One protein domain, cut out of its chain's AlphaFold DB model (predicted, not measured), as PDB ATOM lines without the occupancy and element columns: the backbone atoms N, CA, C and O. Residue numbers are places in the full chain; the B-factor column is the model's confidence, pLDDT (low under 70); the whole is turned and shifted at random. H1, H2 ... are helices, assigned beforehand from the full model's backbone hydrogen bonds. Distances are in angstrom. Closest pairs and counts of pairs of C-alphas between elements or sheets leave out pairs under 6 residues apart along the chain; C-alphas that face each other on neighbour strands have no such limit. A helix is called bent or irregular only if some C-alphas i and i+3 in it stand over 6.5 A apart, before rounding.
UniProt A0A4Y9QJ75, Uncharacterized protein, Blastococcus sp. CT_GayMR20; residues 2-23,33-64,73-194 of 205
ATOM      1  N   PHE A   2     121.721  97.712 156.206       41.12
ATOM      2  CA  PHE A   2     122.548  98.803 155.641       41.12
ATOM      3  C   PHE A   2     122.245 100.208 156.211       41.12
ATOM      4  O   PHE A   2     123.125 101.005 156.504       41.12
ATOM      5  N   THR A   3     120.975 100.476 156.467       42.22
ATOM      6  CA  THR A   3     120.446 101.710 157.065       42.22
ATOM      7  C   THR A   3     120.971 102.017 158.440       42.22
ATOM      8  O   THR A   3     121.252 103.161 158.788       42.22
ATOM      9  N   ILE A   4     121.110 100.959 159.217       48.34
ATOM     10  CA  ILE A   4     121.548 101.056 160.587       48.34
ATOM     11  C   ILE A   4     123.069 101.138 160.610       48.34
ATOM     12  O   ILE A   4     123.604 101.861 161.425       48.34
ATOM     13  N   PHE A   5     123.776 100.538 159.652       43.31
ATOM     14  CA  PHE A   5     125.207 100.789 159.474       43.31
ATOM     15  C   PHE A   5     125.514 102.263 159.156       43.31
ATOM     16  O   PHE A   5     126.404 102.854 159.765       43.31
ATOM     17  N   VAL A   6     124.741 102.891 158.269       59.00
ATOM     18  CA  VAL A   6     124.902 104.322 157.962       59.00
ATOM     19  C   VAL A   6     124.619 105.187 159.191       59.00
ATOM     20  O   VAL A   6     125.433 106.048 159.522       59.00
ATOM     21  N   PHE A   7     123.534 104.906 159.924       54.97
ATOM     22  CA  PHE A   7     123.242 105.545 161.215       54.97
ATOM     23  C   PHE A   7     124.448 105.517 162.156       54.97
ATOM     24  O   PHE A   7     124.859 106.523 162.728       54.97
ATOM     25  N   VAL A   8     125.020 104.329 162.284       54.94
ATOM     26  CA  VAL A   8     126.098 103.957 163.191       54.94
ATOM     27  C   VAL A   8     127.394 104.680 162.862       54.94
ATOM     28  O   VAL A   8     128.007 105.276 163.750       54.94
ATOM     29  N   VAL A   9     127.791 104.680 161.592       68.56
ATOM     30  CA  VAL A   9     129.007 105.357 161.130       68.56
ATOM     31  C   VAL A   9     128.876 106.863 161.315       68.56
ATOM     32  O   VAL A   9     129.810 107.505 161.799       68.56
ATOM     33  N   LEU A  10     127.711 107.426 160.996       64.19
ATOM     34  CA  LEU A  10     127.457 108.857 161.145       64.19
ATOM     35  C   LEU A  10     127.435 109.278 162.614       64.19
ATOM     36  O   LEU A  10     128.058 110.271 162.976       64.19
ATOM     37  N   THR A  11     126.788 108.498 163.477       54.78
ATOM     38  CA  THR A  11     126.751 108.786 164.917       54.78
ATOM     39  C   THR A  11     128.151 108.685 165.524       54.78
ATOM     40  O   THR A  11     128.573 109.579 166.250       54.78
ATOM     41  N   THR A  12     128.930 107.666 165.149       65.38
ATOM     42  CA  THR A  12     130.320 107.498 165.611       65.38
ATOM     43  C   THR A  12     131.222 108.632 165.123       65.38
ATOM     44  O   THR A  12     131.995 109.198 165.894       65.38
ATOM     45  N   THR A  13     131.098 109.018 163.853       72.50
ATOM     46  CA  THR A  13     131.875 110.119 163.269       72.50
ATOM     47  C   THR A  13     131.526 111.452 163.933       72.50
ATOM     48  O   THR A  13     132.422 112.235 164.241       72.50
ATOM     49  N   ALA A  14     130.245 111.705 164.221       61.03
ATOM     50  CA  ALA A  14     129.809 112.892 164.950       61.03
ATOM     51  C   ALA A  14     130.399 112.953 166.366       61.03
ATOM     52  O   ALA A  14     130.857 114.020 166.781       61.03
ATOM     53  N   THR A  15     130.443 111.815 167.064       61.75
ATOM     54  CA  THR A  15     131.079 111.670 168.379       61.75
ATOM     55  C   THR A  15     132.576 111.984 168.298       61.75
ATOM     56  O   THR A  15     133.055 112.861 169.010       61.75
ATOM     57  N   LEU A  16     133.319 111.375 167.369       69.56
ATOM     58  CA  LEU A  16     134.760 111.632 167.207       69.56
ATOM     59  C   LEU A  16     135.063 113.092 166.835       69.56
ATOM     60  O   LEU A  16     135.980 113.700 167.382       69.56
ATOM     61  N   LEU A  17     134.252 113.698 165.964       66.81
ATOM     62  CA  LEU A  17     134.399 115.099 165.554       66.81
ATOM     63  C   LEU A  17     134.117 116.108 166.673       66.81
ATOM     64  O   LEU A  17     134.421 117.291 166.511       66.81
ATOM     65  N   HIS A  18     133.447 115.708 167.751       59.28
ATOM     66  CA  HIS A  18     133.144 116.579 168.892       59.28
ATOM     67  C   HIS A  18     133.845 116.138 170.170       59.28
ATOM     68  O   HIS A  18     133.610 116.740 171.212       59.28
ATOM     69  N   ILE A  19     134.750 115.159 170.094       59.28
ATOM     70  CA  ILE A  19     135.429 114.602 171.267       59.28
ATOM     71  C   ILE A  19     136.213 115.672 172.044       59.28
ATOM     72  O   ILE A  19     136.149 115.709 173.265       59.28
ATOM     73  N   ASN A  20     136.813 116.638 171.337       49.72
ATOM     74  CA  ASN A  20     137.521 117.782 171.931       49.72
ATOM     75  C   ASN A  20     136.593 118.883 172.486       49.72
ATOM     76  O   ASN A  20     137.072 119.824 173.105       49.72
ATOM     77  N   ARG A  21     135.278 118.801 172.241       50.75
ATOM     78  CA  ARG A  21     134.251 119.723 172.765       50.75
ATOM     79  C   ARG A  21     133.368 119.101 173.840       50.75
ATOM     80  O   ARG A  21     132.554 119.804 174.419       50.75
ATOM     81  N   MET A  22     133.507 117.805 174.104       47.97
ATOM     82  CA  MET A  22     132.721 117.112 175.122       47.97
ATOM     83  C   MET A  22     133.155 117.445 176.558       47.97
ATOM     84  O   MET A  22     132.660 116.779 177.457       47.97
ATOM     85  N   HIS A  23     134.047 118.438 176.762       45.34
ATOM     86  CA  HIS A  23     134.575 118.898 178.058       45.34
ATOM     87  C   HIS A  23     134.585 117.775 179.096       45.34
ATOM     88  O   HIS A  23     133.909 117.871 180.115       45.34
ATOM     89  N   PHE A  33     125.463 111.951 190.348       60.81
ATOM     90  CA  PHE A  33     126.069 110.663 189.977       60.81
ATOM     91  C   PHE A  33     125.230 109.871 188.957       60.81
ATOM     92  O   PHE A  33     125.771 109.259 188.032       60.81
ATOM     93  N   LEU A  34     123.902 109.946 189.071       55.34
ATOM     94  CA  LEU A  34     122.961 109.287 188.167       55.34
ATOM     95  C   LEU A  34     123.015 109.845 186.734       55.34
ATOM     96  O   LEU A  34     122.923 109.082 185.774       55.34
ATOM     97  N   ALA A  35     123.210 111.158 186.578       50.22
ATOM     98  CA  ALA A  35     123.322 111.807 185.271       50.22
ATOM     99  C   ALA A  35     124.628 111.413 184.565       50.22
ATOM    100  O   ALA A  35     124.630 111.136 183.365       50.22
ATOM    101  N   LYS A  36     125.722 111.298 185.328       52.50
ATOM    102  CA  LYS A  36     127.015 110.809 184.826       52.50
ATOM    103  C   LYS A  36     126.920 109.350 184.384       52.50
ATOM    104  O   LYS A  36     127.334 109.017 183.275       52.50
ATOM    105  N   ALA A  37     126.318 108.493 185.208       63.69
ATOM    106  CA  ALA A  37     126.106 107.086 184.874       63.69
ATOM    107  C   ALA A  37     125.224 106.916 183.624       63.69
ATOM    108  O   ALA A  37     125.548 106.112 182.752       63.69
ATOM    109  N   ALA A  38     124.158 107.711 183.492       57.06
ATOM    110  CA  ALA A  38     123.301 107.703 182.311       57.06
ATOM    111  C   ALA A  38     124.052 108.146 181.044       57.06
ATOM    112  O   ALA A  38     123.893 107.517 180.000       57.06
ATOM    113  N   ALA A  39     124.899 109.177 181.129       53.62
ATOM    114  CA  ALA A  39     125.708 109.639 179.999       53.62
ATOM    115  C   ALA A  39     126.679 108.552 179.505       53.62
ATOM    116  O   ALA A  39     126.714 108.256 178.310       53.62
ATOM    117  N   TRP A  40     127.405 107.900 180.419       52.84
ATOM    118  CA  TRP A  40     128.320 106.799 180.089       52.84
ATOM    119  C   TRP A  40     127.595 105.553 179.578       52.84
ATOM    120  O   TRP A  40     128.056 104.917 178.631       52.84
ATOM    121  N   PHE A  41     126.438 105.225 180.154       59.84
ATOM    122  CA  PHE A  41     125.593 104.128 179.686       59.84
ATOM    123  C   PHE A  41     125.123 104.363 178.248       59.84
ATOM    124  O   PHE A  41     125.285 103.494 177.391       59.84
ATOM    125  N   TRP A  42     124.597 105.554 177.955       49.38
ATOM    126  CA  TRP A  42     124.159 105.901 176.606       49.38
ATOM    127  C   TRP A  42     125.325 105.955 175.620       49.38
ATOM    128  O   TRP A  42     125.183 105.445 174.513       49.38
ATOM    129  N   LEU A  43     126.492 106.470 176.020       52.91
ATOM    130  CA  LEU A  43     127.705 106.424 175.200       52.91
ATOM    131  C   LEU A  43     128.108 104.979 174.863       52.91
ATOM    132  O   LEU A  43     128.387 104.675 173.705       52.91
ATOM    133  N   ALA A  44     128.079 104.077 175.846       51.81
ATOM    134  CA  ALA A  44     128.362 102.662 175.631       51.81
ATOM    135  C   ALA A  44     127.346 102.026 174.670       51.81
ATOM    136  O   ALA A  44     127.740 101.328 173.738       51.81
ATOM    137  N   VAL A  45     126.051 102.318 174.823       49.38
ATOM    138  CA  VAL A  45     125.003 101.868 173.890       49.38
ATOM    139  C   VAL A  45     125.265 102.397 172.477       49.38
ATOM    140  O   VAL A  45     125.218 101.625 171.517       49.38
ATOM    141  N   TYR A  46     125.613 103.678 172.344       49.09
ATOM    142  CA  TYR A  46     125.922 104.325 171.068       49.09
ATOM    143  C   TYR A  46     127.219 103.848 170.410       49.09
ATOM    144  O   TYR A  46     127.450 104.230 169.270       49.09
ATOM    145  N   ILE A  47     128.041 103.031 171.078       50.06
ATOM    146  CA  ILE A  47     129.251 102.406 170.516       50.06
ATOM    147  C   ILE A  47     129.023 100.905 170.276       50.06
ATOM    148  O   ILE A  47     129.308 100.380 169.198       50.06
ATOM    149  N   VAL A  48     128.467 100.204 171.265       52.69
ATOM    150  CA  VAL A  48     128.324  98.742 171.259       52.69
ATOM    151  C   VAL A  48     127.252  98.282 170.281       52.69
ATOM    152  O   VAL A  48     127.504  97.370 169.496       52.69
ATOM    153  N   VAL A  49     126.074  98.913 170.287       53.44
ATOM    154  CA  VAL A  49     124.999  98.595 169.332       53.44
ATOM    155  C   VAL A  49     125.491  98.744 167.885       53.44
ATOM    156  O   VAL A  49     125.335  97.798 167.117       53.44
ATOM    157  N   PRO A  50     126.161  99.846 167.504       48.72
ATOM    158  CA  PRO A  50     126.759  99.990 166.185       48.72
ATOM    159  C   PRO A  50     127.670  98.850 165.738       48.72
ATOM    160  O   PRO A  50     127.504  98.305 164.643       48.72
ATOM    161  N   ILE A  51     128.614  98.478 166.598       51.22
ATOM    162  CA  ILE A  51     129.599  97.435 166.310       51.22
ATOM    163  C   ILE A  51     128.911  96.073 166.236       51.22
ATOM    164  O   ILE A  51     129.140  95.322 165.291       51.22
ATOM    165  N   ALA A  52     128.014  95.769 167.175       52.06
ATOM    166  CA  ALA A  52     127.248  94.528 167.168       52.06
ATOM    167  C   ALA A  52     126.406  94.394 165.891       52.06
ATOM    168  O   ALA A  52     126.341  93.322 165.297       52.06
ATOM    169  N   MET A  53     125.808  95.488 165.419       50.00
ATOM    170  CA  MET A  53     125.021  95.481 164.188       50.00
ATOM    171  C   MET A  53     125.881  95.327 162.938       50.00
ATOM    172  O   MET A  53     125.482  94.594 162.037       50.00
ATOM    173  N   LEU A  54     127.064  95.943 162.894       50.53
ATOM    174  CA  LEU A  54     128.045  95.705 161.835       50.53
ATOM    175  C   LEU A  54     128.481  94.234 161.801       50.53
ATOM    176  O   LEU A  54     128.487  93.620 160.738       50.53
ATOM    177  N   VAL A  55     128.780  93.651 162.962       60.28
ATOM    178  CA  VAL A  55     129.140  92.232 163.080       60.28
ATOM    179  C   VAL A  55     127.996  91.348 162.589       60.28
ATOM    180  O   VAL A  55     128.231  90.451 161.786       60.28
ATOM    181  N   LEU A  56     126.755  91.622 162.993       59.31
ATOM    182  CA  LEU A  56     125.592  90.853 162.547       59.31
ATOM    183  C   LEU A  56     125.342  90.983 161.039       59.31
ATOM    184  O   LEU A  56     124.978  89.990 160.420       59.31
ATOM    185  N   ILE A  57     125.574  92.157 160.441       54.53
ATOM    186  CA  ILE A  57     125.504  92.349 158.982       54.53
ATOM    187  C   ILE A  57     126.557  91.491 158.283       54.53
ATOM    188  O   ILE A  57     126.222  90.724 157.387       54.53
ATOM    189  N   VAL A  58     127.815  91.574 158.722       62.22
ATOM    190  CA  VAL A  58     128.923  90.819 158.123       62.22
ATOM    191  C   VAL A  58     128.703  89.315 158.273       62.22
ATOM    192  O   VAL A  58     128.968  88.557 157.344       62.22
ATOM    193  N   VAL A  59     128.190  88.872 159.420       67.38
ATOM    194  CA  VAL A  59     127.859  87.464 159.660       67.38
ATOM    195  C   VAL A  59     126.679  87.019 158.790       67.38
ATOM    196  O   VAL A  59     126.729  85.921 158.247       67.38
ATOM    197  N   GLN A  60     125.653  87.857 158.599       60.19
ATOM    198  CA  GLN A  60     124.493  87.526 157.762       60.19
ATOM    199  C   GLN A  60     124.805  87.532 156.260       60.19
ATOM    200  O   GLN A  60     124.339  86.640 155.557       60.19
ATOM    201  N   GLU A  61     125.621  88.466 155.764       58.62
ATOM    202  CA  GLU A  61     126.070  88.460 154.362       58.62
ATOM    203  C   GLU A  61     126.996  87.275 154.072       58.62
ATOM    204  O   GLU A  61     126.893  86.642 153.023       58.62
ATOM    205  N   ARG A  62     127.862  86.909 155.027       61.94
ATOM    206  CA  ARG A  62     128.721  85.720 154.911       61.94
ATOM    207  C   ARG A  62     127.958  84.406 155.042       61.94
ATOM    208  O   ARG A  62     128.459  83.385 154.582       61.94
ATOM    209  N   ALA A  63     126.774  84.418 155.649       66.12
ATOM    210  CA  ALA A  63     125.940  83.232 155.798       66.12
ATOM    211  C   ALA A  63     125.226  82.815 154.499       66.12
ATOM    212  O   ALA A  63     124.553  81.790 154.516       66.12
ATOM    213  N   GLY A  64     125.384  83.556 153.390       47.81
ATOM    214  CA  GLY A  64     124.921  83.130 152.065       47.81
ATOM    215  C   GLY A  64     123.432  82.789 152.047       47.81
ATOM    216  O   GLY A  64     123.054  81.648 151.811       47.81
ATOM    217  N   PRO A  73     104.940  92.406 146.681       79.19
ATOM    218  CA  PRO A  73     105.554  93.684 146.344       79.19
ATOM    219  C   PRO A  73     104.809  94.853 146.997       79.19
ATOM    220  O   PRO A  73     103.585  94.837 147.148       79.19
ATOM    221  N   VAL A  74     105.558  95.892 147.363       79.25
ATOM    222  CA  VAL A  74     105.000  97.149 147.877       79.25
ATOM    223  C   VAL A  74     104.239  97.873 146.750       79.25
ATOM    224  O   VAL A  74     104.818  98.097 145.684       79.25
ATOM    225  N   PRO A  75     102.967  98.276 146.952       85.31
ATOM    226  CA  PRO A  75     102.199  99.012 145.951       85.31
ATOM    227  C   PRO A  75     102.886 100.309 145.532       85.31
ATOM    228  O   PRO A  75     103.452 101.010 146.369       85.31
ATOM    229  N   VAL A  76     102.772 100.671 144.251       85.62
ATOM    230  CA  VAL A  76     103.465 101.829 143.654       85.62
ATOM    231  C   VAL A  76     103.216 103.124 144.430       85.62
ATOM    232  O   VAL A  76     104.151 103.883 144.654       85.62
ATOM    233  N   VAL A  77     101.991 103.352 144.911       87.00
ATOM    234  CA  VAL A  77     101.649 104.546 145.703       87.00
ATOM    235  C   VAL A  77     102.454 104.607 147.004       87.00
ATOM    236  O   VAL A  77     103.070 105.626 147.299       87.00
ATOM    237  N   LEU A  78     102.509 103.501 147.755       84.75
ATOM    238  CA  LEU A  78     103.294 103.413 148.988       84.75
ATOM    239  C   LEU A  78     104.796 103.507 148.687       84.75
ATOM    240  O   LEU A  78     105.543 104.131 149.430       84.75
ATOM    241  N   ARG A  79     105.227 102.951 147.554       84.69
ATOM    242  CA  ARG A  79     106.605 103.030 147.067       84.69
ATOM    243  C   ARG A  79     107.049 104.470 146.820       84.69
ATOM    244  O   ARG A  79     108.119 104.865 147.269       84.69
ATOM    245  N   VAL A  80     106.220 105.244 146.121       87.06
ATOM    246  CA  VAL A  80     106.473 106.661 145.834       87.06
ATOM    247  C   VAL A  80     106.440 107.478 147.122       87.06
ATOM    248  O   VAL A  80     107.346 108.275 147.337       87.06
ATOM    249  N   ALA A  81     105.469 107.239 148.008       86.75
ATOM    250  CA  ALA A  81     105.401 107.921 149.301       86.75
ATOM    251  C   ALA A  81     106.671 107.687 150.141       86.75
ATOM    252  O   ALA A  81     107.295 108.646 150.588       86.75
ATOM    253  N   LEU A  82     107.122 106.431 150.256       83.44
ATOM    254  CA  LEU A  82     108.368 106.076 150.945       83.44
ATOM    255  C   LEU A  82     109.610 106.678 150.268       83.44
ATOM    256  O   LEU A  82     110.567 107.036 150.948       83.44
ATOM    257  N   ALA A  83     109.620 106.803 148.938       86.38
ATOM    258  CA  ALA A  83     110.717 107.445 148.214       86.38
ATOM    259  C   ALA A  83     110.771 108.962 148.470       86.38
ATOM    260  O   ALA A  83     111.857 109.518 148.637       86.38
ATOM    261  N   VAL A  84     109.615 109.627 148.548       89.62
ATOM    262  CA  VAL A  84     109.520 111.055 148.890       89.62
ATOM    263  C   VAL A  84     109.943 111.296 150.340       89.62
ATOM    264  O   VAL A  84     110.766 112.176 150.590       89.62
ATOM    265  N   GLU A  85     109.457 110.482 151.283       84.81
ATOM    266  CA  GLU A  85     109.897 110.519 152.687       84.81
ATOM    267  C   GLU A  85     111.404 110.303 152.797       84.81
ATOM    268  O   GLU A  85     112.099 111.089 153.440       84.81
ATOM    269  N   SER A  86     111.927 109.295 152.096       84.69
ATOM    270  CA  SER A  86     113.360 109.031 152.020       84.69
ATOM    271  C   SER A  86     114.137 110.258 151.560       84.69
ATOM    272  O   SER A  86     115.132 110.616 152.184       84.69
ATOM    273  N   ALA A  87     113.720 110.894 150.466       89.88
ATOM    274  CA  ALA A  87     114.414 112.058 149.932       89.88
ATOM    275  C   ALA A  87     114.430 113.208 150.949       89.88
ATOM    276  O   ALA A  87     115.490 113.776 151.210       89.88
ATOM    277  N   ALA A  88     113.291 113.504 151.575       88.19
ATOM    278  CA  ALA A  88     113.193 114.555 152.582       88.19
ATOM    279  C   ALA A  88     114.079 114.264 153.806       88.19
ATOM    280  O   ALA A  88     114.862 115.121 154.218       88.19
ATOM    281  N   LEU A  89     114.014 113.043 154.345       81.62
ATOM    282  CA  LEU A  89     114.819 112.613 155.489       81.62
ATOM    283  C   LEU A  89     116.322 112.667 155.181       81.62
ATOM    284  O   LEU A  89     117.099 113.163 155.997       81.62
ATOM    285  N   LEU A  90     116.734 112.212 153.994       82.81
ATOM    286  CA  LEU A  90     118.137 112.236 153.583       82.81
ATOM    287  C   LEU A  90     118.652 113.664 153.375       82.81
ATOM    288  O   LEU A  90     119.749 113.980 153.828       82.81
ATOM    289  N   VAL A  91     117.870 114.535 152.731       89.50
ATOM    290  CA  VAL A  91     118.263 115.930 152.479       89.50
ATOM    291  C   VAL A  91     118.359 116.714 153.786       89.50
ATOM    292  O   VAL A  91     119.389 117.337 154.046       89.50
ATOM    293  N   VAL A  92     117.330 116.654 154.638       85.38
ATOM    294  CA  VAL A  92     117.327 117.364 155.930       85.38
ATOM    295  C   VAL A  92     118.410 116.803 156.853       85.38
ATOM    296  O   VAL A  92     119.154 117.573 157.460       85.38
ATOM    297  N   GLY A  93     118.556 115.476 156.907       80.44
ATOM    298  CA  GLY A  93     119.618 114.817 157.659       80.44
ATOM    299  C   GLY A  93     121.010 115.237 157.189       80.44
ATOM    300  O   GLY A  93     121.830 115.650 158.004       80.44
ATOM    301  N   ALA A  94     121.280 115.229 155.883       84.38
ATOM    302  CA  ALA A  94     122.570 115.663 155.345       84.38
ATOM    303  C   ALA A  94     122.856 117.141 155.652       84.38
ATOM    304  O   ALA A  94     123.965 117.480 156.072       84.38
ATOM    305  N   LEU A  95     121.857 118.018 155.502       84.50
ATOM    306  CA  LEU A  95     121.988 119.444 155.806       84.50
ATOM    307  C   LEU A  95     122.306 119.686 157.284       84.50
ATOM    308  O   LEU A  95     123.251 120.417 157.580       84.50
ATOM    309  N   LEU A  96     121.578 119.042 158.201       78.12
ATOM    310  CA  LEU A  96     121.837 119.143 159.641       78.12
ATOM    311  C   LEU A  96     123.190 118.545 160.035       78.12
ATOM    312  O   LEU A  96     123.860 119.067 160.924       78.12
ATOM    313  N   TYR A  97     123.625 117.477 159.367       77.19
ATOM    314  CA  TYR A  97     124.912 116.854 159.655       77.19
ATOM    315  C   TYR A  97     126.091 117.751 159.241       77.19
ATOM    316  O   TYR A  97     127.017 117.979 160.029       77.19
ATOM    317  N   VAL A  98     126.043 118.286 158.012       83.31
ATOM    318  CA  VAL A  98     127.098 119.133 157.430       83.31
ATOM    319  C   VAL A  98     127.086 120.536 158.039       83.31
ATOM    320  O   VAL A  98     128.147 121.094 158.322       83.31
ATOM    321  N   ARG A  99     125.898 121.109 158.268       84.25
ATOM    322  CA  ARG A  99     125.704 122.463 158.808       84.25
ATOM    323  C   ARG A  99     124.818 122.440 160.061       84.25
ATOM    324  O   ARG A  99     123.686 122.930 160.018       84.25
ATOM    325  N   PRO A 100     125.342 121.956 161.200       74.12
ATOM    326  CA  PRO A 100     124.564 121.751 162.423       74.12
ATOM    327  C   PRO A 100     124.105 123.048 163.110       74.12
ATOM    328  O   PRO A 100     123.364 122.991 164.083       74.12
ATOM    329  N   THR A 101     124.535 124.215 162.622       74.62
ATOM    330  CA  THR A 101     124.099 125.539 163.094       74.62
ATOM    331  C   THR A 101     122.922 126.110 162.298       74.62
ATOM    332  O   THR A 101     122.443 127.196 162.611       74.62
ATOM    333  N   THR A 102     122.457 125.409 161.257       73.94
ATOM    334  CA  THR A 102     121.320 125.855 160.443       73.94
ATOM    335  C   THR A 102     120.023 125.716 161.233       73.94
ATOM    336  O   THR A 102     119.557 124.606 161.471       73.94
ATOM    337  N   THR A 103     119.410 126.839 161.594       69.06
ATOM    338  CA  THR A 103     118.131 126.864 162.324       69.06
ATOM    339  C   THR A 103     116.908 126.814 161.409       69.06
ATOM    340  O   THR A 103     115.822 126.492 161.863       69.06
ATOM    341  N   SER A 104     117.058 127.085 160.107       73.06
ATOM    342  CA  SER A 104     115.926 127.185 159.172       73.06
ATOM    343  C   SER A 104     115.290 125.847 158.782       73.06
ATOM    344  O   SER A 104     114.174 125.825 158.268       73.06
ATOM    345  N   VAL A 105     115.996 124.734 158.997       74.38
ATOM    346  CA  VAL A 105     115.565 123.389 158.577       74.38
ATOM    347  C   VAL A 105     114.958 122.567 159.710       74.38
ATOM    348  O   VAL A 105     114.446 121.479 159.454       74.38
ATOM    349  N   TRP A 106     115.019 123.058 160.953       81.00
ATOM    350  CA  TRP A 106     114.523 122.343 162.124       81.00
ATOM    351  C   TRP A 106     113.605 123.235 162.975       81.00
ATOM    352  O   TRP A 106     113.931 124.398 163.184       81.00
ATOM    353  N   PRO A 107     112.476 122.711 163.482       79.75
ATOM    354  CA  PRO A 107     111.451 123.486 164.199       79.75
ATOM    355  C   PRO A 107     111.872 124.171 165.507       79.75
ATOM    356  O   PRO A 107     111.138 125.024 166.005       79.75
ATOM    357  N   TRP A 108     113.000 123.781 166.100       79.88
ATOM    358  CA  TRP A 108     113.499 124.335 167.361       79.88
ATOM    359  C   TRP A 108     115.033 124.374 167.381       79.88
ATOM    360  O   TRP A 108     115.682 123.622 166.648       79.88
ATOM    361  N   PRO A 109     115.650 125.230 168.214       76.19
ATOM    362  CA  PRO A 109     117.101 125.306 168.309       76.19
ATOM    363  C   PRO A 109     117.699 123.990 168.818       76.19
ATOM    364  O   PRO A 109     117.271 123.430 169.829       76.19
ATOM    365  N   LEU A 110     118.725 123.513 168.116       73.19
ATOM    366  CA  LEU A 110     119.512 122.345 168.494       73.19
ATOM    367  C   LEU A 110     120.947 122.771 168.794       73.19
ATOM    368  O   LEU A 110     121.512 123.619 168.104       73.19
ATOM    369  N   SER A 111     121.566 122.138 169.791       75.94
ATOM    370  CA  SER A 111     123.020 122.211 169.926       75.94
ATOM    371  C   SER A 111     123.684 121.499 168.736       75.94
ATOM    372  O   SER A 111     123.089 120.571 168.174       75.94
ATOM    373  N   PRO A 112     124.927 121.854 168.356       72.12
ATOM    374  CA  PRO A 112     125.594 121.212 167.226       72.12
ATOM    375  C   PRO A 112     125.730 119.690 167.363       72.12
ATOM    376  O   PRO A 112     125.656 118.960 166.374       72.12
ATOM    377  N   PHE A 113     125.890 119.205 168.597       65.12
ATOM    378  CA  PHE A 113     125.916 117.778 168.902       65.12
ATOM    379  C   PHE A 113     124.546 117.132 168.664       65.12
ATOM    380  O   PHE A 113     124.440 116.186 167.881       65.12
ATOM    381  N   THR A 114     123.483 117.677 169.265       65.69
ATOM    382  CA  THR A 114     122.124 117.144 169.109       65.69
ATOM    383  C   THR A 114     121.674 117.185 167.648       65.69
ATOM    384  O   THR A 114     121.065 116.228 167.178       65.69
ATOM    385  N   ALA A 115     122.041 118.228 166.896       71.75
ATOM    386  CA  ALA A 115     121.764 118.334 165.464       71.75
ATOM    387  C   ALA A 115     122.354 117.166 164.663       71.75
ATOM    388  O   ALA A 115     121.675 116.606 163.805       71.75
ATOM    389  N   ARG A 116     123.584 116.738 164.973       71.44
ATOM    390  CA  ARG A 116     124.224 115.603 164.289       71.44
ATOM    391  C   ARG A 116     123.651 114.253 164.696       71.44
ATOM    392  O   ARG A 116     123.530 113.375 163.846       71.44
ATOM    393  N   VAL A 117     123.268 114.096 165.961       66.62
ATOM    394  CA  VAL A 117     122.580 112.884 166.434       66.62
ATOM    395  C   VAL A 117     121.218 112.751 165.750       66.62
ATOM    396  O   VAL A 117     120.902 111.700 165.196       66.62
ATOM    397  N   VAL A 118     120.435 113.831 165.716       72.62
ATOM    398  CA  VAL A 118     119.160 113.889 164.986       72.62
ATOM    399  C   VAL A 118     119.379 113.609 163.499       72.62
ATOM    400  O   VAL A 118     118.686 112.774 162.923       72.62
ATOM    401  N   ALA A 119     120.383 114.233 162.885       73.38
ATOM    402  CA  ALA A 119     120.726 114.009 161.488       73.38
ATOM    403  C   ALA A 119     121.054 112.547 161.174       73.38
ATOM    404  O   ALA A 119     120.607 112.032 160.150       73.38
ATOM    405  N   ALA A 120     121.793 111.863 162.052       68.12
ATOM    406  CA  ALA A 120     122.074 110.445 161.886       68.12
ATOM    407  C   ALA A 120     120.767 109.641 161.834       68.12
ATOM    408  O   ALA A 120     120.588 108.848 160.908       68.12
ATOM    409  N   TRP A 121     119.828 109.884 162.759       70.94
ATOM    410  CA  TRP A 121     118.518 109.214 162.768       70.94
ATOM    411  C   TRP A 121     117.745 109.451 161.471       70.94
ATOM    412  O   TRP A 121     117.216 108.503 160.890       70.94
ATOM    413  N   LEU A 122     117.722 110.692 160.981       77.12
ATOM    414  CA  LEU A 122     117.074 111.027 159.713       77.12
ATOM    415  C   LEU A 122     117.709 110.268 158.546       77.12
ATOM    416  O   LEU A 122     116.996 109.682 157.736       77.12
ATOM    417  N   LEU A 123     119.039 110.201 158.491       73.19
ATOM    418  CA  LEU A 123     119.759 109.488 157.434       73.19
ATOM    419  C   LEU A 123     119.490 107.974 157.483       73.19
ATOM    420  O   LEU A 123     119.282 107.342 156.445       73.19
ATOM    421  N   ALA A 124     119.409 107.406 158.686       71.19
ATOM    422  CA  ALA A 124     119.070 106.005 158.916       71.19
ATOM    423  C   ALA A 124     117.667 105.650 158.424       71.19
ATOM    424  O   ALA A 124     117.485 104.684 157.676       71.19
ATOM    425  N   PHE A 125     116.675 106.435 158.854       72.00
ATOM    426  CA  PHE A 125     115.285 106.235 158.470       72.00
ATOM    427  C   PHE A 125     115.087 106.498 156.984       72.00
ATOM    428  O   PHE A 125     114.450 105.680 156.326       72.00
ATOM    429  N   GLY A 126     115.705 107.551 156.446       76.06
ATOM    430  CA  GLY A 126     115.647 107.880 155.027       76.06
ATOM    431  C   GLY A 126     116.122 106.713 154.172       76.06
ATOM    432  O   GLY A 126     115.393 106.215 153.316       76.06
ATOM    433  N   LEU A 127     117.283 106.154 154.498       75.00
ATOM    434  CA  LEU A 127     117.787 104.985 153.793       75.00
ATOM    435  C   LEU A 127     116.883 103.745 153.986       75.00
ATOM    436  O   LEU A 127     116.801 102.898 153.098       75.00
ATOM    437  N   ALA A 128     116.186 103.608 155.123       71.00
ATOM    438  CA  ALA A 128     115.309 102.463 155.394       71.00
ATOM    439  C   ALA A 128     114.050 102.521 154.559       71.00
ATOM    440  O   ALA A 128     113.664 101.516 153.957       71.00
ATOM    441  N   THR A 129     113.484 103.711 154.440       75.44
ATOM    442  CA  THR A 129     112.391 103.985 153.517       75.44
ATOM    443  C   THR A 129     112.832 103.860 152.054       75.44
ATOM    444  O   THR A 129     112.073 103.331 151.245       75.44
ATOM    445  N   ALA A 130     114.082 104.207 151.709       79.50
ATOM    446  CA  ALA A 130     114.637 103.985 150.369       79.50
ATOM    447  C   ALA A 130     114.712 102.492 150.016       79.50
ATOM    448  O   ALA A 130     114.245 102.068 148.963       79.50
ATOM    449  N   LEU A 131     115.258 101.670 150.915       73.75
ATOM    450  CA  LEU A 131     115.355 100.226 150.692       73.75
ATOM    451  C   LEU A 131     113.973  99.569 150.659       73.75
ATOM    452  O   LEU A 131     113.734  98.692 149.830       73.75
ATOM    453  N   ALA A 132     113.049 100.014 151.513       76.31
ATOM    454  CA  ALA A 132     111.667  99.549 151.489       76.31
ATOM    455  C   ALA A 132     110.940  99.943 150.191       76.31
ATOM    456  O   ALA A 132     110.101  99.180 149.716       76.31
ATOM    457  N   SER A 133     111.272 101.089 149.587       81.50
ATOM    458  CA  SER A 133     110.690 101.495 148.306       81.50
ATOM    459  C   SER A 133     111.285 100.715 147.127       81.50
ATOM    460  O   SER A 133     110.556 100.309 146.228       81.50
ATOM    461  N   VAL A 134     112.586 100.428 147.115       76.00
ATOM    462  CA  VAL A 134     113.214  99.743 145.969       76.00
ATOM    463  C   VAL A 134     113.034  98.224 146.028       76.00
ATOM    464  O   VAL A 134     112.738  97.605 145.008       76.00
ATOM    465  N   ALA A 135     113.182  97.629 147.212       71.12
ATOM    466  CA  ALA A 135     113.300  96.181 147.400       71.12
ATOM    467  C   ALA A 135     112.361  95.624 148.491       71.12
ATOM    468  O   ALA A 135     112.592  94.542 149.031       71.12
ATOM    469  N   GLY A 136     111.314  96.369 148.859       70.50
ATOM    470  CA  GLY A 136     110.412  95.982 149.939       70.50
ATOM    471  C   GLY A 136     109.533  94.770 149.625       70.50
ATOM    472  O   GLY A 136     108.915  94.685 148.565       70.50
ATOM    473  N   ASP A 137     109.401  93.880 150.610       76.50
ATOM    474  CA  ASP A 137     108.354  92.857 150.671       76.50
ATOM    475  C   ASP A 137     107.451  93.163 151.874       76.50
ATOM    476  O   ASP A 137     107.916  93.185 153.021       76.50
ATOM    477  N   LEU A 138     106.159  93.401 151.625       76.38
ATOM    478  CA  LEU A 138     105.194  93.804 152.657       76.38
ATOM    479  C   LEU A 138     105.119  92.814 153.826       76.38
ATOM    480  O   LEU A 138     104.920  93.218 154.974       76.38
ATOM    481  N   ARG A 139     105.319  91.519 153.570       75.19
ATOM    482  CA  ARG A 139     105.286  90.494 154.617       75.19
ATOM    483  C   ARG A 139     106.491  90.617 155.548       75.19
ATOM    484  O   ARG A 139     106.329  90.489 156.760       75.19
ATOM    485  N   ARG A 140     107.682  90.889 155.001       74.00
ATOM    486  CA  ARG A 140     108.913  91.109 155.792       74.00
ATOM    487  C   ARG A 140     108.865  92.446 156.531       74.00
ATOM    488  O   ARG A 140     109.342  92.551 157.656       74.00
ATOM    489  N   LEU A 141     108.253  93.452 155.909       78.38
ATOM    490  CA  LEU A 141     108.174  94.807 156.443       78.38
ATOM    491  C   LEU A 141     107.094  94.985 157.513       78.38
ATOM    492  O   LEU A 141     107.104  96.011 158.178       78.38
ATOM    493  N   ARG A 142     106.201  94.014 157.743       76.44
ATOM    494  CA  ARG A 142     105.065  94.159 158.670       76.44
ATOM    495  C   ARG A 142     105.459  94.645 160.068       76.44
ATOM    496  O   ARG A 142     104.869  95.596 160.570       76.44
ATOM    497  N   THR A 143     106.453  94.012 160.694       74.88
ATOM    498  CA  THR A 143     106.919  94.404 162.036       74.88
ATOM    499  C   THR A 143     107.549  95.794 162.021       74.88
ATOM    500  O   THR A 143     107.278  96.603 162.905       74.88
ATOM    501  N   ALA A 144     108.342  96.093 160.988       72.44
ATOM    502  CA  ALA A 144     108.942  97.409 160.809       72.44
ATOM    503  C   ALA A 144     107.872  98.490 160.587       72.44
ATOM    504  O   ALA A 144     107.974  99.560 161.169       72.44
ATOM    505  N   ALA A 145     106.817  98.192 159.826       80.06
ATOM    506  CA  ALA A 145     105.707  99.095 159.552       80.06
ATOM    507  C   ALA A 145     104.931  99.444 160.830       80.06
ATOM    508  O   ALA A 145     104.657 100.615 161.063       80.06
ATOM    509  N   ILE A 146     104.667  98.462 161.705       78.38
ATOM    510  CA  ILE A 146     104.051  98.708 163.022       78.38
ATOM    511  C   ILE A 146     104.940  99.624 163.868       78.38
ATOM    512  O   ILE A 146     104.457 100.620 164.404       78.38
ATOM    513  N   ALA A 147     106.235  99.310 163.976       74.44
ATOM    514  CA  ALA A 147     107.174 100.130 164.739       74.44
ATOM    515  C   ALA A 147     107.263 101.561 164.183       74.44
ATOM    516  O   ALA A 147     107.270 102.517 164.956       74.44
ATOM    517  N   TYR A 148     107.260 101.711 162.855       78.19
ATOM    518  CA  TYR A 148     107.284 103.000 162.165       78.19
ATOM    519  C   TYR A 148     106.018 103.822 162.444       78.19
ATOM    520  O   TYR A 148     106.115 104.999 162.786       78.19
ATOM    521  N   THR A 149     104.837 103.192 162.420       85.25
ATOM    522  CA  THR A 149     103.575 103.841 162.810       85.25
ATOM    523  C   THR A 149     103.593 104.293 164.262       85.25
ATOM    524  O   THR A 149     103.260 105.441 164.543       85.25
ATOM    525  N   VAL A 150     103.977 103.409 165.189       84.00
ATOM    526  CA  VAL A 150     104.023 103.737 166.621       84.00
ATOM    527  C   VAL A 150     104.993 104.888 166.871       84.00
ATOM    528  O   VAL A 150     104.651 105.824 167.588       84.00
ATOM    529  N   PHE A 151     106.163 104.862 166.231       78.31
ATOM    530  CA  PHE A 151     107.135 105.948 166.301       78.31
ATOM    531  C   PHE A 151     106.535 107.281 165.831       78.31
ATOM    532  O   PHE A 151     106.576 108.256 166.580       78.31
ATOM    533  N   GLY A 152     105.910 107.321 164.650       85.12
ATOM    534  CA  GLY A 152     105.267 108.536 164.140       85.12
ATOM    535  C   GLY A 152     104.152 109.054 165.056       85.12
ATOM    536  O   GLY A 152     104.072 110.253 165.314       85.12
ATOM    537  N   VAL A 153     103.336 108.158 165.623       90.94
ATOM    538  CA  VAL A 153     102.281 108.531 166.582       90.94
ATOM    539  C   VAL A 153     102.888 109.150 167.838       90.94
ATOM    540  O   VAL A 153     102.422 110.199 168.276       90.94
ATOM    541  N   LEU A 154     103.940 108.553 168.401       86.88
ATOM    542  CA  LEU A 154     104.619 109.099 169.580       86.88
ATOM    543  C   LEU A 154     105.243 110.471 169.297       86.88
ATOM    544  O   LEU A 154     105.163 111.358 170.148       86.88
ATOM    545  N   VAL A 155     105.800 110.678 168.100       86.00
ATOM    546  CA  VAL A 155     106.302 111.992 167.667       86.00
ATOM    547  C   VAL A 155     105.166 113.015 167.605       86.00
ATOM    548  O   VAL A 155     105.304 114.100 168.165       86.00
ATOM    549  N   LEU A 156     104.026 112.676 166.993       90.94
ATOM    550  CA  LEU A 156     102.862 113.569 166.925       90.94
ATOM    551  C   LEU A 156     102.278 113.875 168.309       90.94
ATOM    552  O   LEU A 156     101.904 115.015 168.574       90.94
ATOM    553  N   VAL A 157     102.242 112.891 169.212       90.00
ATOM    554  CA  VAL A 157     101.868 113.106 170.619       90.00
ATOM    555  C   VAL A 157     102.845 114.072 171.287       90.00
ATOM    556  O   VAL A 157     102.408 114.970 172.002       90.00
ATOM    557  N   GLY A 158     104.147 113.940 171.022       85.12
ATOM    558  CA  GLY A 158     105.164 114.890 171.472       85.12
ATOM    559  C   GLY A 158     104.901 116.310 170.964       85.12
ATOM    560  O   GLY A 158     104.865 117.241 171.764       85.12
ATOM    561  N   VAL A 159     104.626 116.471 169.666       88.88
ATOM    562  CA  VAL A 159     104.267 117.770 169.066       88.88
ATOM    563  C   VAL A 159     103.010 118.352 169.705       88.88
ATOM    564  O   VAL A 159     102.986 119.532 170.035       88.88
ATOM    565  N   ALA A 160     101.971 117.543 169.917       89.94
ATOM    566  CA  ALA A 160     100.741 117.998 170.556       89.94
ATOM    567  C   ALA A 160     100.977 118.402 172.021       89.94
ATOM    568  O   ALA A 160     100.446 119.409 172.488       89.94
ATOM    569  N   ARG A 161     101.800 117.635 172.747       90.75
ATOM    570  CA  ARG A 161     102.101 117.868 174.164       90.75
ATOM    571  C   ARG A 161     102.988 119.089 174.395       90.75
ATOM    572  O   ARG A 161     102.833 119.748 175.428       90.75
ATOM    573  N   PHE A 162     103.903 119.354 173.465       86.56
ATOM    574  CA  PHE A 162     104.901 120.424 173.517       86.56
ATOM    575  C   PHE A 162     104.727 121.415 172.359       86.56
ATOM    576  O   PHE A 162     105.693 121.967 171.849       86.56
ATOM    577  N   SER A 163     103.489 121.685 171.947       85.75
ATOM    578  CA  SER A 163     103.207 122.558 170.799       85.75
ATOM    579  C   SER A 163     103.798 123.962 170.947       85.75
ATOM    580  O   SER A 163     104.201 124.562 169.958       85.75
ATOM    581  N   GLY A 164     103.917 124.466 172.178       85.25
ATOM    582  CA  GLY A 164     104.529 125.763 172.471       85.25
ATOM    583  C   GLY A 164     106.040 125.845 172.222       85.25
ATOM    584  O   GLY A 164     106.578 126.946 172.253       85.25
ATOM    585  N   THR A 165     106.738 124.724 171.986       82.31
ATOM    586  CA  THR A 165     108.180 124.734 171.669       82.31
ATOM    587  C   THR A 165     108.466 124.813 170.173       82.31
ATOM    588  O   THR A 165     109.615 125.032 169.797       82.31
ATOM    589  N   LEU A 166     107.462 124.583 169.321       82.56
ATOM    590  CA  LEU A 166     107.609 124.686 167.873       82.56
ATOM    591  C   LEU A 166     107.381 126.130 167.434       82.56
ATOM    592  O   LEU A 166     106.385 126.753 167.803       82.56
ATOM    593  N   ASP A 167     108.267 126.637 166.581       84.38
ATOM    594  CA  ASP A 167     108.021 127.890 165.877       84.38
ATOM    595  C   ASP A 167     107.061 127.647 164.703       84.38
ATOM    596  O   ASP A 167     107.476 127.257 163.605       84.38
ATOM    597  N   TRP A 168     105.764 127.856 164.936       87.19
ATOM    598  CA  TRP A 168     104.703 127.688 163.932       87.19
ATOM    599  C   TRP A 168     104.746 128.714 162.791       87.19
ATOM    600  O   TRP A 168     104.078 128.511 161.773       87.19
ATOM    601  N   GLY A 169     105.534 129.788 162.933       83.50
ATOM    602  CA  GLY A 169     105.810 130.739 161.855       83.50
ATOM    603  C   GLY A 169     106.826 130.211 160.838       83.50
ATOM    604  O   GLY A 169     106.907 130.726 159.722       83.50
ATOM    605  N   SER A 170     107.580 129.164 161.187       82.75
ATOM    606  CA  SER A 170     108.596 128.574 160.318       82.75
ATOM    607  C   SER A 170     108.031 127.477 159.405       82.75
ATOM    608  O   SER A 170     107.238 126.624 159.813       82.75
ATOM    609  N   ALA A 171     108.513 127.427 158.158       83.00
ATOM    610  CA  ALA A 171     108.212 126.325 157.240       83.00
ATOM    611  C   ALA A 171     108.743 124.969 157.756       83.00
ATOM    612  O   ALA A 171     108.175 123.922 157.444       83.00
ATOM    613  N   GLY A 172     109.802 124.985 158.578       82.38
ATOM    614  CA  GLY A 172     110.400 123.794 159.182       82.38
ATOM    615  C   GLY A 172     109.444 123.040 160.110       82.38
ATOM    616  O   GLY A 172     109.389 121.813 160.049       82.38
ATOM    617  N   SER A 173     108.632 123.747 160.903       86.69
ATOM    618  CA  SER A 173     107.621 123.127 161.776       86.69
ATOM    619  C   SER A 173     106.530 122.406 160.999       86.69
ATOM    620  O   SER A 173     106.181 121.271 161.323       86.69
ATOM    621  N   TRP A 174     106.034 123.019 159.925       87.88
ATOM    622  CA  TRP A 174     105.027 122.389 159.074       87.88
ATOM    623  C   TRP A 174     105.587 121.194 158.307       87.88
ATOM    624  O   TRP A 174     104.926 120.159 158.238       87.88
ATOM    625  N   LEU A 175     106.821 121.292 157.802       86.69
ATOM    626  CA  LEU A 175     107.506 120.166 157.165       86.69
ATOM    627  C   LEU A 175     107.722 119.008 158.149       86.69
ATOM    628  O   LEU A 175     107.492 117.853 157.793       86.69
ATOM    629  N   PHE A 176     108.111 119.308 159.391       86.00
ATOM    630  CA  PHE A 176     108.279 118.313 160.448       86.00
ATOM    631  C   PHE A 176     106.969 117.572 160.744       86.00
ATOM    632  O   PHE A 176     106.944 116.341 160.763       86.00
ATOM    633  N   VAL A 177     105.864 118.306 160.922       90.44
ATOM    634  CA  VAL A 177     104.543 117.706 161.169       90.44
ATOM    635  C   VAL A 177     104.068 116.902 159.961       90.44
ATOM    636  O   VAL A 177     103.604 115.777 160.132       90.44
ATOM    637  N   ALA A 178     104.222 117.430 158.746       90.12
ATOM    638  CA  ALA A 178     103.847 116.730 157.522       90.12
ATOM    639  C   ALA A 178     104.613 115.407 157.365       90.12
ATOM    640  O   ALA A 178     104.002 114.386 157.052       90.12
ATOM    641  N   LEU A 179     105.920 115.398 157.652       87.94
ATOM    642  CA  LEU A 179     106.725 114.175 157.654       87.94
ATOM    643  C   LEU A 179     106.277 113.197 158.741       87.94
ATOM    644  O   LEU A 179     106.144 112.010 158.458       87.94
ATOM    645  N   ALA A 180     105.993 113.667 159.957       89.06
ATOM    646  CA  ALA A 180     105.508 112.805 161.036       89.06
ATOM    647  C   ALA A 180     104.140 112.178 160.705       89.06
ATOM    648  O   ALA A 180     103.919 110.996 160.971       89.06
ATOM    649  N   VAL A 181     103.236 112.933 160.073       92.31
ATOM    650  CA  VAL A 181     101.966 112.403 159.555       92.31
ATOM    651  C   VAL A 181     102.217 111.391 158.436       92.31
ATOM    652  O   VAL A 181     101.624 110.314 158.466       92.31
ATOM    653  N   GLY A 182     103.117 111.696 157.497       88.38
ATOM    654  CA  GLY A 182     103.542 110.777 156.437       88.38
ATOM    655  C   GLY A 182     103.983 109.428 157.002       88.38
ATOM    656  O   GLY A 182     103.366 108.414 156.684       88.38
ATOM    657  N   VAL A 183     104.925 109.444 157.951       85.75
ATOM    658  CA  VAL A 183     105.451 108.265 158.666       85.75
ATOM    659  C   VAL A 183     104.327 107.397 159.243       85.75
ATOM    660  O   VAL A 183     104.340 106.168 159.123       85.75
ATOM    661  N   VAL A 184     103.323 108.023 159.868       90.31
ATOM    662  CA  VAL A 184     102.164 107.303 160.414       90.31
ATOM    663  C   VAL A 184     101.345 106.665 159.299       90.31
ATOM    664  O   VAL A 184     100.990 105.488 159.406       90.31
ATOM    665  N   LEU A 185     101.049 107.414 158.236       91.00
ATOM    666  CA  LEU A 185     100.228 106.952 157.120       91.00
ATOM    667  C   LEU A 185     100.911 105.832 156.328       91.00
ATOM    668  O   LEU A 185     100.273 104.810 156.060       91.00
ATOM    669  N   THR A 186     102.194 105.976 155.992       88.00
ATOM    670  CA  THR A 186     102.967 104.972 155.249       88.00
ATOM    671  C   THR A 186     103.184 103.714 156.080       88.00
ATOM    672  O   THR A 186     102.964 102.608 155.577       88.00
ATOM    673  N   GLY A 187     103.495 103.853 157.374       83.75
ATOM    674  CA  GLY A 187     103.569 102.722 158.300       83.75
ATOM    675  C   GLY A 187     102.224 102.000 158.448       83.75
ATOM    676  O   GLY A 187     102.156 100.775 158.333       83.75
ATOM    677  N   ALA A 188     101.125 102.741 158.634       88.31
ATOM    678  CA  ALA A 188      99.805 102.148 158.840       88.31
ATOM    679  C   ALA A 188      99.298 101.461 157.566       88.31
ATOM    680  O   ALA A 188      98.730 100.369 157.637       88.31
ATOM    681  N   ALA A 189      99.538 102.065 156.399       85.94
ATOM    682  CA  ALA A 189      99.255 101.455 155.105       85.94
ATOM    683  C   ALA A 189     100.085 100.180 154.906       85.94
ATOM    684  O   ALA A 189      99.522  99.136 154.580       85.94
ATOM    685  N   GLY A 190     101.393 100.227 155.178       82.81
ATOM    686  CA  GLY A 190     102.278  99.063 155.100       82.81
ATOM    687  C   GLY A 190     101.839  97.923 156.021       82.81
ATOM    688  O   GLY A 190     101.837  96.765 155.609       82.81
ATOM    689  N   TRP A 191     101.386  98.236 157.239       83.25
ATOM    690  CA  TRP A 191     100.859  97.241 158.172       83.25
ATOM    691  C   TRP A 191      99.524  96.640 157.713       83.25
ATOM    692  O   TRP A 191      99.366  95.418 157.765       83.25
ATOM    693  N   ARG A 192      98.581  97.471 157.249       85.50
ATOM    694  CA  ARG A 192      97.254  97.026 156.777       85.50
ATOM    695  C   ARG A 192      97.336  96.172 155.516       85.50
ATOM    696  O   ARG A 192      96.554  95.240 155.367       85.50
ATOM    697  N   LEU A 193      98.267  96.494 154.622       84.06
ATOM    698  CA  LEU A 193      98.473  95.780 153.362       84.06
ATOM    699  C   LEU A 193      99.328  94.515 153.534       84.06
ATOM    700  O   LEU A 193      99.355  93.667 152.643       84.06
ATOM    701  N   ALA A 194     100.031  94.368 154.662       81.25
ATOM    702  CA  ALA A 194     100.860  93.205 154.923       81.25
ATOM    703  C   ALA A 194     100.012  91.951 155.208       81.25
ATOM    704  O   ALA A 194      99.173  91.971 156.116       81.25
TER     705      ALA A 194
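AT A GLANCE: This is residues 2 to 23, 33 to 64 and 73 to 194 of the 205 residues of an uncharacterized protein of Blastococcus sp. CT_GayMR20 (UniProt A0A4Y9QJ75). Six helices follow one another in space as a curved series, H2, H1, H4, H3, H6, H5, each running opposite ways to its neighbour. Two helical hairpins, H3 with H4 and H5 with H6, join through H3 and H6; H1 packs along H4, and H2 crosses H1, with residues 33 to 42 and 58 to 64 sticking out. The printed part has 176 residues, with H1 to H6 in chain order and no named strand: all helix. It is compact, with a radius of gyration of the C-alphas of 17.2 A, and spans 50 by 49 by 30 A.

HOW THE PARTS SIT: H2, residues 33 to 62, touches H1, residues 2 to 21, with residues 46 to 57 alone, at a steep tilt of 38 degrees; the closest C-alphas, of Pro 50 and Val 8, are 5.0 A apart. H1 touches H4, residues 112 to 135, at a shallow tilt of 11 degrees, closest at the C-alphas of Phe 7 and Ala 124, 4.8 A. H4 and H3, residues 76 to 98, form a hairpin at a shallow tilt of 25 degrees, with the C-alphas of Gly 126 and Ser 86 closest at 3.9 A. H3 touches H6, residues 171 to 193, with residues 78 to 85 alone; the closest C-alphas, of Leu 78 and Thr 186, are 6.5 A apart. H6 and H5, residues 138 to 161, form a hairpin at 35.3 degrees, only just steep, with the C-alphas of Gly 187 and Ala 145 closest at 4.4 A. Every O i to N i+4 pair is within hydrogen-bond range in H3, H4 and H6; H1 has 14 of 16, H2 25 of 26 and H5 18 of 20.

IN THESE COORDINATES: H2 is 43.1 A long, from C-alpha 33 at (126.069, 110.663, 189.977); H4 measures 34.2 A, H3 and H5 32.4 A each, H6 32.3 A and H1 29.5 A. H6 ends at C-alpha 193, (98.473, 95.780, 153.362). H1 and H5 are irregular: C-alphas 17 and 20 are 7.6 A apart, C-alphas 140 and 143 7.3 A.

THE WHOLE: The printed part has two cuts: across the first, with 9 residues not printed, C-alphas 23 and 33 are 16.8 A apart, and across the second, with 8 residues not printed, C-alphas 64 and 73 are 22.8 A apart. The link from H3 to H4 is long. Mean pLDDT is 57 in H1 and 55 in H2.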